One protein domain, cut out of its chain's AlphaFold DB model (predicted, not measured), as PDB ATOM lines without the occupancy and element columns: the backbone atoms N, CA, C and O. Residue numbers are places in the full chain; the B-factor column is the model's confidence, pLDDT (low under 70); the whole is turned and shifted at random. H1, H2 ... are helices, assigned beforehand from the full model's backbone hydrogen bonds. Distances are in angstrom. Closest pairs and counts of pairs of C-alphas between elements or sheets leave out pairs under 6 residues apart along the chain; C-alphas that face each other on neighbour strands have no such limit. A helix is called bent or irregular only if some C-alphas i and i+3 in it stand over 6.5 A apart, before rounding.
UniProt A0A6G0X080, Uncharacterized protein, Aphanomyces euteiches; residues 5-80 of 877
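What this domain is: This is residues 5 to 80 of the 877 residues of an uncharacterized protein of Aphanomyces euteiches (UniProt A0A6G0X080). What does the model look like at first sight? A long helical arm, H1, sticks out from a small compact body in which H3 packs on both H2 and H4; residues 5 to 31 stand free, and this arm makes most of the length. What is it built of? The printed part has 76 residues with four named helices, H1, H2, H3 and H4 in that order, and no named strand; its class is all helix. How spread out is it? The whole is extended, with a radius of gyration of the C-alphas of 18.7 A and spans of 65 by 21 by 19 A.

How they stand to each other: What does the first helix meet? H1, residues 5 to 23, touches no helix and is apart from H2, residues 28 to 40, from H3, residues 49 to 59, and from H4, residues 63 to 80. How do the other three stand? H2 and H3 touch, their closest C-alphas being those of Val 36 and Ile 52 at 5.9 A, and their lines are only just about perpendicular at 72 degrees. H4 touches H3 with residues 65 to 69 alone, the closest C-alphas being those of Thr 59 and Lys 65 at 5.6 A; they run opposite ways at a steep tilt of 47 degrees. H2 and H4 are near each other, with 5 pairs of C-alphas within 10 A. What do the backbone N and O atoms show? In H1 and H3 every O i to N i+4 pair is within hydrogen-bond range, against 6 of 9 in H2 and 12 of 14 in H4.

Where its parts are: Where does the first helix run? H1 goes from C-alpha 5 at (15.946, 85.676, 15.331) to C-alpha 23 at (20.581, 89.496, 41.332), over 26.7 A. Where are the next two? H2, residues 28 to 40, is 18.5 A long, and H3, residues 49 to 59, is 15.2 A long. Where does the last one end? H4, residues 63 to 80, is 26.9 A long and ends at C-alpha 80 at (23.287, 56.056, 73.293). It is neither bent nor irregular, but only just: C-alphas 77 and 80 are 6.1 A apart.

The domain as a whole: How large is it? The two C-alphas farthest apart are those of Lys 5 and Asp 80, at 65.5 A; without the free stretch the body of 49 residues spans 29 by 18 by 14 A. How are the helices joined? The links H1 to H2 and H3 to H4 are tight, the link H2 to H3 is short, and the printed part has no cut. Where is confidence low? The mean pLDDT of the printed part is 90.0, and residues 24 to 29 and 79 to 80 are under 70.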
ATOM      1  N   LYS A   5      16.258  84.486  14.518       91.31
ATOM      2  CA  LYS A   5      15.946  85.676  15.331       91.31
ATOM      3  C   LYS A   5      15.123  85.344  16.586       91.31
ATOM      4  O   LYS A   5      15.375  85.913  17.641       91.31
ATOM      5  N   GLU A   6      14.180  84.412  16.476       93.31
ATOM      6  CA  GLU A   6      13.302  83.955  17.563       93.31
ATOM      7  C   GLU A   6      14.079  83.115  18.588       93.31
ATOM      8  O   GLU A   6      14.013  83.390  19.784       93.31
ATOM      9  N   TYR A   7      14.920  82.183  18.119       93.56
ATOM     10  CA  TYR A   7      15.825  81.409  18.981       93.56
ATOM     11  C   TYR A   7      16.768  82.311  19.795       93.56
ATOM     12  O   TYR A   7      16.907  82.144  21.008       93.56
ATOM     13  N   ASN A   8      17.375  83.315  19.149       95.44
ATOM     14  CA  ASN A   8      18.254  84.270  19.827       95.44
ATOM     15  C   ASN A   8      17.496  85.140  20.846       95.44
ATOM     16  O   ASN A   8      18.026  85.402  21.926       95.44
ATOM     17  N   LEU A   9      16.256  85.549  20.551       95.00
ATOM     18  CA  LEU A   9      15.412  86.292  21.493       95.00
ATOM     19  C   LEU A   9      15.043  85.438  22.717       95.00
ATOM     20  O   LEU A   9      15.175  85.899  23.849       95.00
ATOM     21  N   GLN A  10      14.655  84.177  22.506       94.94
ATOM     22  CA  GLN A  10      14.343  83.238  23.586       94.94
ATOM     23  C   GLN A  10      15.573  82.950  24.462       94.94
ATOM     24  O   GLN A  10      15.461  82.915  25.689       94.94
ATOM     25  N   LYS A  11      16.764  82.819  23.861       95.38
ATOM     26  CA  LYS A  11      18.029  82.698  24.601       95.38
ATOM     27  C   LYS A  11      18.389  83.962  25.382       95.38
ATOM     28  O   LYS A  11      18.823  83.842  26.525       95.38
ATOM     29  N   GLY A  12      18.161  85.148  24.817       95.50
ATOM     30  CA  GLY A  12      18.346  86.422  25.520       95.50
ATOM     31  C   GLY A  12      17.437  86.557  26.745       95.50
ATOM     32  O   GLY A  12      17.900  86.958  27.811       95.50
ATOM     33  N   LEU A  13      16.167  86.152  26.627       94.25
ATOM     34  CA  LEU A  13      15.219  86.136  27.745       94.25
ATOM     35  C   LEU A  13      15.617  85.124  28.832       94.25
ATOM     36  O   LEU A  13      15.627  85.490  30.004       94.25
ATOM     37  N   GLN A  14      16.027  83.901  28.464       92.81
ATOM     38  CA  GLN A  14      16.555  82.922  29.429       92.81
ATOM     39  C   GLN A  14      17.782  83.451  30.182       92.81
ATOM     40  O   GLN A  14      17.844  83.333  31.403       92.81
ATOM     41  N   ALA A  15      18.745  84.054  29.475       91.94
ATOM     42  CA  ALA A  15      19.941  84.617  30.097       91.94
ATOM     43  C   ALA A  15      19.597  85.757  31.067       91.94
ATOM     44  O   ALA A  15      20.133  85.806  32.172       91.94
ATOM     45  N   LYS A  16      18.662  86.639  30.687       88.62
ATOM     46  CA  LYS A  16      18.226  87.748  31.541       88.62
ATOM     47  C   LYS A  16      17.500  87.258  32.797       88.62
ATOM     48  O   LYS A  16      17.829  87.707  33.886       88.62
ATOM     49  N   GLN A  17      16.606  86.277  32.667       89.19
ATOM     50  CA  GLN A  17      15.912  85.683  33.812       89.19
ATOM     51  C   GLN A  17      16.881  84.978  34.780       89.19
ATOM     52  O   GLN A  17      16.727  85.100  35.991       89.19
ATOM     53  N   LEU A  18      17.923  84.313  34.259       89.88
ATOM     54  CA  LEU A  18      18.977  83.715  35.083       89.88
ATOM     55  C   LEU A  18      19.764  84.775  35.875       89.88
ATOM     56  O   LEU A  18      20.095  84.555  37.037       89.88
ATOM     57  N   ILE A  19      20.039  85.933  35.263       88.06
ATOM     58  CA  ILE A  19      20.685  87.073  35.927       88.06
ATOM     59  C   ILE A  19      19.754  87.675  36.986       88.06
ATOM     60  O   ILE A  19      20.198  87.895  38.109       88.06
ATOM     61  N   ASP A  20      18.472  87.882  36.682       83.38
ATOM     62  CA  ASP A  20      17.501  88.459  37.621       83.38
ATOM     63  C   ASP A  20      17.268  87.557  38.854       83.38
ATOM     64  O   ASP A  20      17.090  88.063  39.963       83.38
ATOM     65  N   ASP A  21      17.315  86.228  38.706       74.12
ATOM     66  CA  ASP A  21      17.213  85.278  39.830       74.12
ATOM     67  C   ASP A  21      18.514  85.133  40.648       74.12
ATOM     68  O   ASP A  21      18.458  84.726  41.811       74.12
ATOM     69  N   VAL A  22      19.669  85.526  40.096       75.12
ATOM     70  CA  VAL A  22      20.937  85.682  40.838       75.12
ATOM     71  C   VAL A  22      21.036  87.062  41.508       75.12
ATOM     72  O   VAL A  22      21.571  87.175  42.609       75.12
ATOM     73  N   ALA A  23      20.504  88.110  40.871       71.75
ATOM     74  CA  ALA A  23      20.581  89.496  41.332       71.75
ATOM     75  C   ALA A  23      19.560  89.841  42.430       71.75
ATOM     76  O   ALA A  23      19.794  90.769  43.207       71.75
ATOM     77  N   LYS A  24      18.443  89.105  42.540       67.56
ATOM     78  CA  LYS A  24      17.514  89.230  43.676       67.56
ATOM     79  C   LYS A  24      18.260  88.926  44.984       67.56
ATOM     80  O   LYS A  24      18.684  87.783  45.179       67.56
ATOM     81  N   PRO A  25      18.389  89.885  45.922       52.78
ATOM     82  CA  PRO A  25      19.078  89.636  47.180       52.78
ATOM     83  C   PRO A  25      18.311  88.571  47.968       52.78
ATOM     84  O   PRO A  25      17.209  88.819  48.458       52.78
ATOM     85  N   GLN A  26      18.880  87.364  48.071       51.31
ATOM     86  CA  GLN A  26      18.249  86.272  48.809       51.31
ATOM     87  C   GLN A  26      17.988  86.706  50.256       51.31
ATOM     88  O   GLN A  26      18.936  86.871  51.028       51.31
ATOM     89  N   SER A  27      16.703  86.844  50.605       61.16
ATOM     90  CA  SER A  27      16.238  87.085  51.974       61.16
ATOM     91  C   SER A  27      16.959  86.143  52.950       61.16
ATOM     92  O   SER A  27      17.105  84.959  52.625       61.16
ATOM     93  N   PRO A  28      17.407  86.613  54.131       63.19
ATOM     94  CA  PRO A  28      18.234  85.813  55.039       63.19
ATOM     95  C   PRO A  28      17.597  84.462  55.411       63.19
ATOM     96  O   PRO A  28      18.306  83.460  55.472       63.19
ATOM     97  N   ARG A  29      16.258  84.394  55.510       69.31
ATOM     98  CA  ARG A  29      15.485  83.148  55.714       69.31
ATOM     99  C   ARG A  29      15.684  82.080  54.625       69.31
ATOM    100  O   ARG A  29      15.526  80.897  54.894       69.31
ATOM    101  N   ASN A  30      16.028  82.473  53.399       79.75
ATOM    102  CA  ASN A  30      16.286  81.539  52.297       79.75
ATOM    103  C   ASN A  30      17.750  81.082  52.239       79.75
ATOM    104  O   ASN A  30      18.033  80.059  51.615       79.75
ATOM    105  N   ARG A  31      18.677  81.808  52.886       80.19
ATOM    106  CA  ARG A  31      20.066  81.355  53.050       80.19
ATOM    107  C   ARG A  31      20.136  80.231  54.077       80.19
ATOM    108  O   ARG A  31      20.621  79.157  53.740       80.19
ATOM    109  N   THR A  32      19.540  80.435  55.257       84.06
ATOM    110  CA  THR A  32      19.492  79.424  56.328       84.06
ATOM    111  C   THR A  32      18.941  78.092  55.830       84.06
ATOM    112  O   THR A  32      19.566  77.066  56.052       84.06
ATOM    113  N   ASN A  33      17.849  78.087  55.061       91.62
ATOM    114  CA  ASN A  33      17.243  76.838  54.582       91.62
ATOM    115  C   ASN A  33      18.144  76.069  53.590       91.62
ATOM    116  O   ASN A  33      18.214  74.844  53.649       91.62
ATOM    117  N   LYS A  34      18.887  76.769  52.716       93.81
ATOM    118  CA  LYS A  34      19.897  76.158  51.822       93.81
ATOM    119  C   LYS A  34      21.154  75.675  52.556       93.81
ATOM    120  O   LYS A  34      21.970  74.960  51.975       93.81
ATOM    121  N   GLU A  35      21.361  76.113  53.791       93.75
ATOM    122  CA  GLU A  35      22.531  75.767  54.596       93.75
ATOM    123  C   GLU A  35      22.209  74.647  55.589       93.75
ATOM    124  O   GLU A  35      22.976  73.694  55.672       93.75
ATOM    125  N   VAL A  36      21.011  74.660  56.191       96.19
ATOM    126  CA  VAL A  36      20.421  73.511  56.900       96.19
ATOM    127  C   VAL A  36      20.408  72.283  55.990       96.19
ATOM    128  O   VAL A  36      20.878  71.230  56.401       96.19
ATOM    129  N   ALA A  37      19.970  72.423  54.733       96.19
ATOM    130  CA  ALA A  37      19.971  71.317  53.772       96.19
ATOM    131  C   ALA A  37      21.373  70.720  53.524       96.19
ATOM    132  O   ALA A  37      21.509  69.504  53.505       96.19
ATOM    133  N   ARG A  38      22.418  71.554  53.397       96.06
ATOM    134  CA  ARG A  38      23.807  71.082  53.210       96.06
ATOM    135  C   ARG A  38      24.395  70.444  54.469       96.06
ATOM    136  O   ARG A  38      25.151  69.489  54.366       96.06
ATOM    137  N   ILE A  39      24.069  70.961  55.652       96.62
ATOM    138  CA  ILE A  39      24.580  70.423  56.923       96.62
ATOM    139  C   ILE A  39      23.826  69.145  57.321       96.62
ATOM    140  O   ILE A  39      24.398  68.246  57.923       96.62
ATOM    141  N   ARG A  40      22.568  68.991  56.904       97.50
ATOM    142  CA  ARG A  40      21.804  67.746  57.062       97.50
ATOM    143  C   ARG A  40      22.442  66.550  56.352       97.50
ATOM    144  O   ARG A  40      22.279  65.432  56.822       97.50
ATOM    145  N   GLU A  41      23.179  66.775  55.265       96.62
ATOM    146  CA  GLU A  41      23.965  65.736  54.583       96.62
ATOM    147  C   GLU A  41      25.245  65.352  55.350       96.62
ATOM    148  O   GLU A  41      25.800  64.284  55.102       96.62
ATOM    149  N   THR A  42      25.711  66.186  56.293       96.94
ATOM    150  CA  THR A  42      26.900  65.917  57.122       96.94
ATOM    151  C   THR A  42      26.582  65.537  58.571       96.94
ATOM    152  O   THR A  42      27.457  65.009  59.253       96.94
ATOM    153  N   CYS A  43      25.359  65.765  59.058       97.69
ATOM    154  CA  CYS A  43      24.893  65.337  60.380       97.69
ATOM    155  C   CYS A  43      24.545  63.833  60.453       97.69
ATOM    156  O   CYS A  43      24.218  63.223  59.433       97.69
ATOM    157  N   PRO A  44      24.511  63.241  61.667       97.38
ATOM    158  CA  PRO A  44      23.924  61.922  61.896       97.38
ATOM    159  C   PRO A  44      22.479  61.821  61.376       97.38
ATOM    160  O   PRO A  44      21.698  62.772  61.550       97.38
ATOM    161  N   PRO A  45      22.071  60.678  60.791       96.12
ATOM    162  CA  PRO A  45      20.687  60.462  60.384       96.12
ATOM    163  C   PRO A  45      19.752  60.575  61.596       96.12
ATOM    164  O   PRO A  45      20.043  60.057  62.666       96.12
ATOM    165  N   GLY A  46      18.628  61.274  61.431       96.00
ATOM    166  CA  GLY A  46      17.695  61.564  62.528       96.00
ATOM    167  C   GLY A  46      17.957  62.880  63.274       96.00
ATOM    168  O   GLY A  46      17.091  63.305  64.038       96.00
ATOM    169  N   THR A  47      19.070  63.579  63.015       97.62
ATOM    170  CA  THR A  47      19.290  64.935  63.553       97.62
ATOM    171  C   THR A  47      18.172  65.880  63.082       97.62
ATOM    172  O   THR A  47      17.985  66.022  61.871       97.62
ATOM    173  N   PRO A  48      17.420  66.542  63.985       97.38
ATOM    174  CA  PRO A  48      16.316  67.411  63.586       97.38
ATOM    175  C   PRO A  48      16.827  68.732  63.000       97.38
ATOM    176  O   PRO A  48      17.787  69.319  63.508       97.38
ATOM    177  N   ASP A  49      16.129  69.248  61.983       97.38
ATOM    178  CA  ASP A  49      16.482  70.499  61.291       97.38
ATOM    179  C   ASP A  49      16.590  71.704  62.254       97.38
ATOM    180  O   ASP A  49      17.378  72.618  62.020       97.38
ATOM    181  N   GLU A  50      15.868  71.684  63.382       97.56
ATOM    182  CA  GLU A  50      15.967  72.680  64.461       97.56
ATOM    183  C   GLU A  50      17.342  72.689  65.149       97.56
ATOM    184  O   GLU A  50      17.890  73.758  65.424       97.56
ATOM    185  N   ARG A  51      17.947  71.515  65.386       97.44
ATOM    186  CA  ARG A  51      19.295  71.409  65.975       97.44
ATOM    187  C   ARG A  51      20.363  71.840  64.967       97.44
ATOM    188  O   ARG A  51      21.344  72.468  65.353       97.44
ATOM    189  N   ILE A  52      20.131  71.595  63.678       97.69
ATOM    190  CA  ILE A  52      20.978  72.092  62.582       97.69
ATOM    191  C   ILE A  52      20.886  73.625  62.471       97.69
ATOM    192  O   ILE A  52      21.904  74.303  62.329       97.69
ATOM    193  N   ALA A  53      19.684  74.194  62.600       97.38
ATOM    194  CA  ALA A  53      19.476  75.639  62.642       97.38
ATOM    195  C   ALA A  53      20.131  76.289  63.878       97.38
ATOM    196  O   ALA A  53      20.742  77.350  63.751       97.38
ATOM    197  N   LEU A  54      20.081  75.633  65.045       97.75
ATOM    198  CA  LEU A  54      20.804  76.054  66.251       97.75
ATOM    199  C   LEU A  54      22.322  76.058  66.044       97.75
ATOM    200  O   LEU A  54      22.958  77.057  66.378       97.75
ATOM    201  N   ILE A  55      22.898  75.012  65.438       97.50
ATOM    202  CA  ILE A  55      24.326  74.986  65.076       97.50
ATOM    203  C   ILE A  55      24.654  76.173  64.170       97.50
ATOM    204  O   ILE A  55      25.579  76.928  64.462       97.50
ATOM    205  N   LEU A  56      23.871  76.411  63.115       97.69
ATOM    206  CA  LEU A  56      24.067  77.556  62.218       97.69
ATOM    207  C   LEU A  56      24.017  78.907  62.943       97.69
ATOM    208  O   LEU A  56      24.814  79.799  62.651       97.69
ATOM    209  N   GLN A  57      23.106  79.054  63.904       97.50
ATOM    210  CA  GLN A  57      22.928  80.279  64.674       97.50
ATOM    211  C   GLN A  57      24.069  80.507  65.679       97.50
ATOM    212  O   GLN A  57      24.592  81.618  65.765       97.50
ATOM    213  N   GLN A  58      24.491  79.465  66.402       97.31
ATOM    214  CA  GLN A  58      25.593  79.512  67.372       97.31
ATOM    215  C   GLN A  58      26.947  79.747  66.689       97.31
ATOM    216  O   GLN A  58      27.737  80.581  67.130       97.31
ATOM    217  N   THR A  59      27.197  79.055  65.577       97.56
ATOM    218  CA  THR A  59      28.430  79.175  64.778       97.56
ATOM    219  C   THR A  59      28.455  80.428  63.897       97.56
ATOM    220  O   THR A  59      29.513  80.790  63.386       97.56
ATOM    221  N   LYS A  60      27.311  81.107  63.723       96.56
ATOM    222  CA  LYS A  60      27.118  82.291  62.861       96.56
ATOM    223  C   LYS A  60      27.477  82.052  61.385       96.56
ATOM    224  O   LYS A  60      27.862  82.988  60.688       96.56
ATOM    225  N   GLY A  61      27.358  80.809  60.910       94.44
ATOM    226  CA  GLY A  61      27.749  80.413  59.550       94.44
ATOM    227  C   GLY A  61      29.247  80.122  59.364       94.44
ATOM    228  O   GLY A  61      29.685  79.913  58.236       94.44
ATOM    229  N   ASP A  62      30.048  80.105  60.434       97.62
ATOM    230  CA  ASP A  62      31.468  79.743  60.366       97.62
ATOM    231  C   ASP A  62      31.636  78.247  60.057       97.62
ATOM    232  O   ASP A  62      31.374  77.389  60.902       97.62
ATOM    233  N   ALA A  63      32.101  77.940  58.844       96.31
ATOM    234  CA  ALA A  63      32.225  76.576  58.337       96.31
ATOM    235  C   ALA A  63      33.103  75.657  59.209       96.31
ATOM    236  O   ALA A  63      32.795  74.469  59.312       96.31
ATOM    237  N   GLN A  64      34.150  76.171  59.866       97.56
ATOM    238  CA  GLN A  64      34.990  75.346  60.744       97.56
ATOM    239  C   GLN A  64      34.281  75.039  62.065       97.56
ATOM    240  O   GLN A  64      34.325  73.906  62.539       97.56
ATOM    241  N   LYS A  65      33.562  76.015  62.634       97.94
ATOM    242  CA  LYS A  65      32.757  75.785  63.845       97.94
ATOM    243  C   LYS A  65      31.545  74.889  63.566       97.94
ATOM    244  O   LYS A  65      31.180  74.093  64.424       97.94
ATOM    245  N   ILE A  66      30.959  74.973  62.368       98.00
ATOM    246  CA  ILE A  66      29.921  74.045  61.893       98.00
ATOM    247  C   ILE A  66      30.478  72.625  61.832       98.00
ATOM    248  O   ILE A  66      29.866  71.723  62.391       98.00
ATOM    249  N   GLN A  67      31.642  72.418  61.207       97.31
ATOM    250  CA  GLN A  67      32.278  71.098  61.154       97.31
ATOM    251  C   GLN A  67      32.548  70.542  62.558       97.31
ATOM    252  O   GLN A  67      32.177  69.401  62.817       97.31
ATOM    253  N   LEU A  68      33.086  71.358  63.475       98.19
ATOM    254  CA  LEU A  68      33.340  70.963  64.865       98.19
ATOM    255  C   LEU A  68      32.055  70.519  65.593       98.19
ATOM    256  O   LEU A  68      32.009  69.424  66.154       98.19
ATOM    257  N   ALA A  69      30.996  71.333  65.528       97.94
ATOM    258  CA  ALA A  69      29.709  71.037  66.160       97.94
ATOM    259  C   ALA A  69      28.988  69.836  65.518       97.94
ATOM    260  O   ALA A  69      28.231  69.135  66.185       97.94
ATOM    261  N   VAL A  70      29.228  69.567  64.229       97.75
ATOM    262  CA  VAL A  70      28.744  68.356  63.552       97.75
ATOM    263  C   VAL A  70      29.520  67.119  64.009       97.75
ATOM    264  O   VAL A  70      28.883  66.107  64.295       97.75
ATOM    265  N   SER A  71      30.852  67.177  64.145       97.69
ATOM    266  CA  SER A  71      31.636  66.061  64.706       97.69
ATOM    267  C   SER A  71      31.251  65.750  66.155       97.69
ATOM    268  O   SER A  71      31.038  64.587  66.478       97.69
ATOM    269  N   GLU A  72      31.038  66.771  66.989       96.75
ATOM    270  CA  GLU A  72      30.520  66.601  68.354       96.75
ATOM    271  C   GLU A  72      29.148  65.898  68.356       96.75
ATOM    272  O   GLU A  72      28.864  65.064  69.218       96.75
ATOM    273  N   LEU A  73      28.289  66.174  67.368       96.56
ATOM    274  CA  LEU A  73      26.988  65.511  67.241       96.56
ATOM    275  C   LEU A  73      27.125  64.032  66.835       96.56
ATOM    276  O   LEU A  73      26.376  63.203  67.349       96.56
ATOM    277  N   TRP A  74      28.101  63.680  65.990       96.31
ATOM    278  CA  TRP A  74      28.443  62.280  65.699       96.31
ATOM    279  C   TRP A  74      28.993  61.546  66.927       96.31
ATOM    280  O   TRP A  74      28.535  60.443  67.220       96.31
ATOM    281  N   GLU A  75      29.924  62.150  67.669       94.81
ATOM    282  CA  GLU A  75      30.521  61.538  68.864       94.81
ATOM    283  C   GLU A  75      29.480  61.259  69.957       94.81
ATOM    284  O   GLU A  75      29.476  60.176  70.546       94.81
ATOM    285  N   ASN A  76      28.550  62.194  70.182       90.12
ATOM    286  CA  ASN A  76      27.479  62.024  71.165       90.12
ATOM    287  C   ASN A  76      26.411  61.005  70.717       90.12
ATOM    288  O   ASN A  76      26.023  60.149  71.509       90.12
ATOM    289  N   ASN A  77      25.935  61.051  69.463       83.12
ATOM    290  CA  ASN A  77      24.807  60.205  69.029       83.12
ATOM    291  C   ASN A  77      25.158  58.705  68.972       83.12
ATOM    292  O   ASN A  77      24.280  57.856  69.108       83.12
ATOM    293  N   VAL A  78      26.437  58.360  68.791       73.38
ATOM    294  CA  VAL A  78      26.890  56.961  68.714       73.38
ATOM    295  C   VAL A  78      26.858  56.250  70.076       73.38
ATOM    296  O   VAL A  78      26.672  55.034  70.111       73.38
ATOM    297  N   GLN A  79      26.996  56.955  71.207       66.81
ATOM    298  CA  GLN A  79      27.067  56.286  72.516       66.81
ATOM    299  C   GLN A  79      25.711  55.724  72.981       66.81
ATOM    300  O   GLN A  79      25.654  54.575  73.427       66.81
ATOM    301  N   ASP A  80      24.617  56.476  72.824       63.38
ATOM    302  CA  ASP A  80      23.287  56.056  73.293       63.38
ATOM    303  C   ASP A  80      22.690  54.899  72.467       63.38
ATOM    304  O   ASP A  80      22.125  53.946  73.021       63.38
TER     305      ASP A  80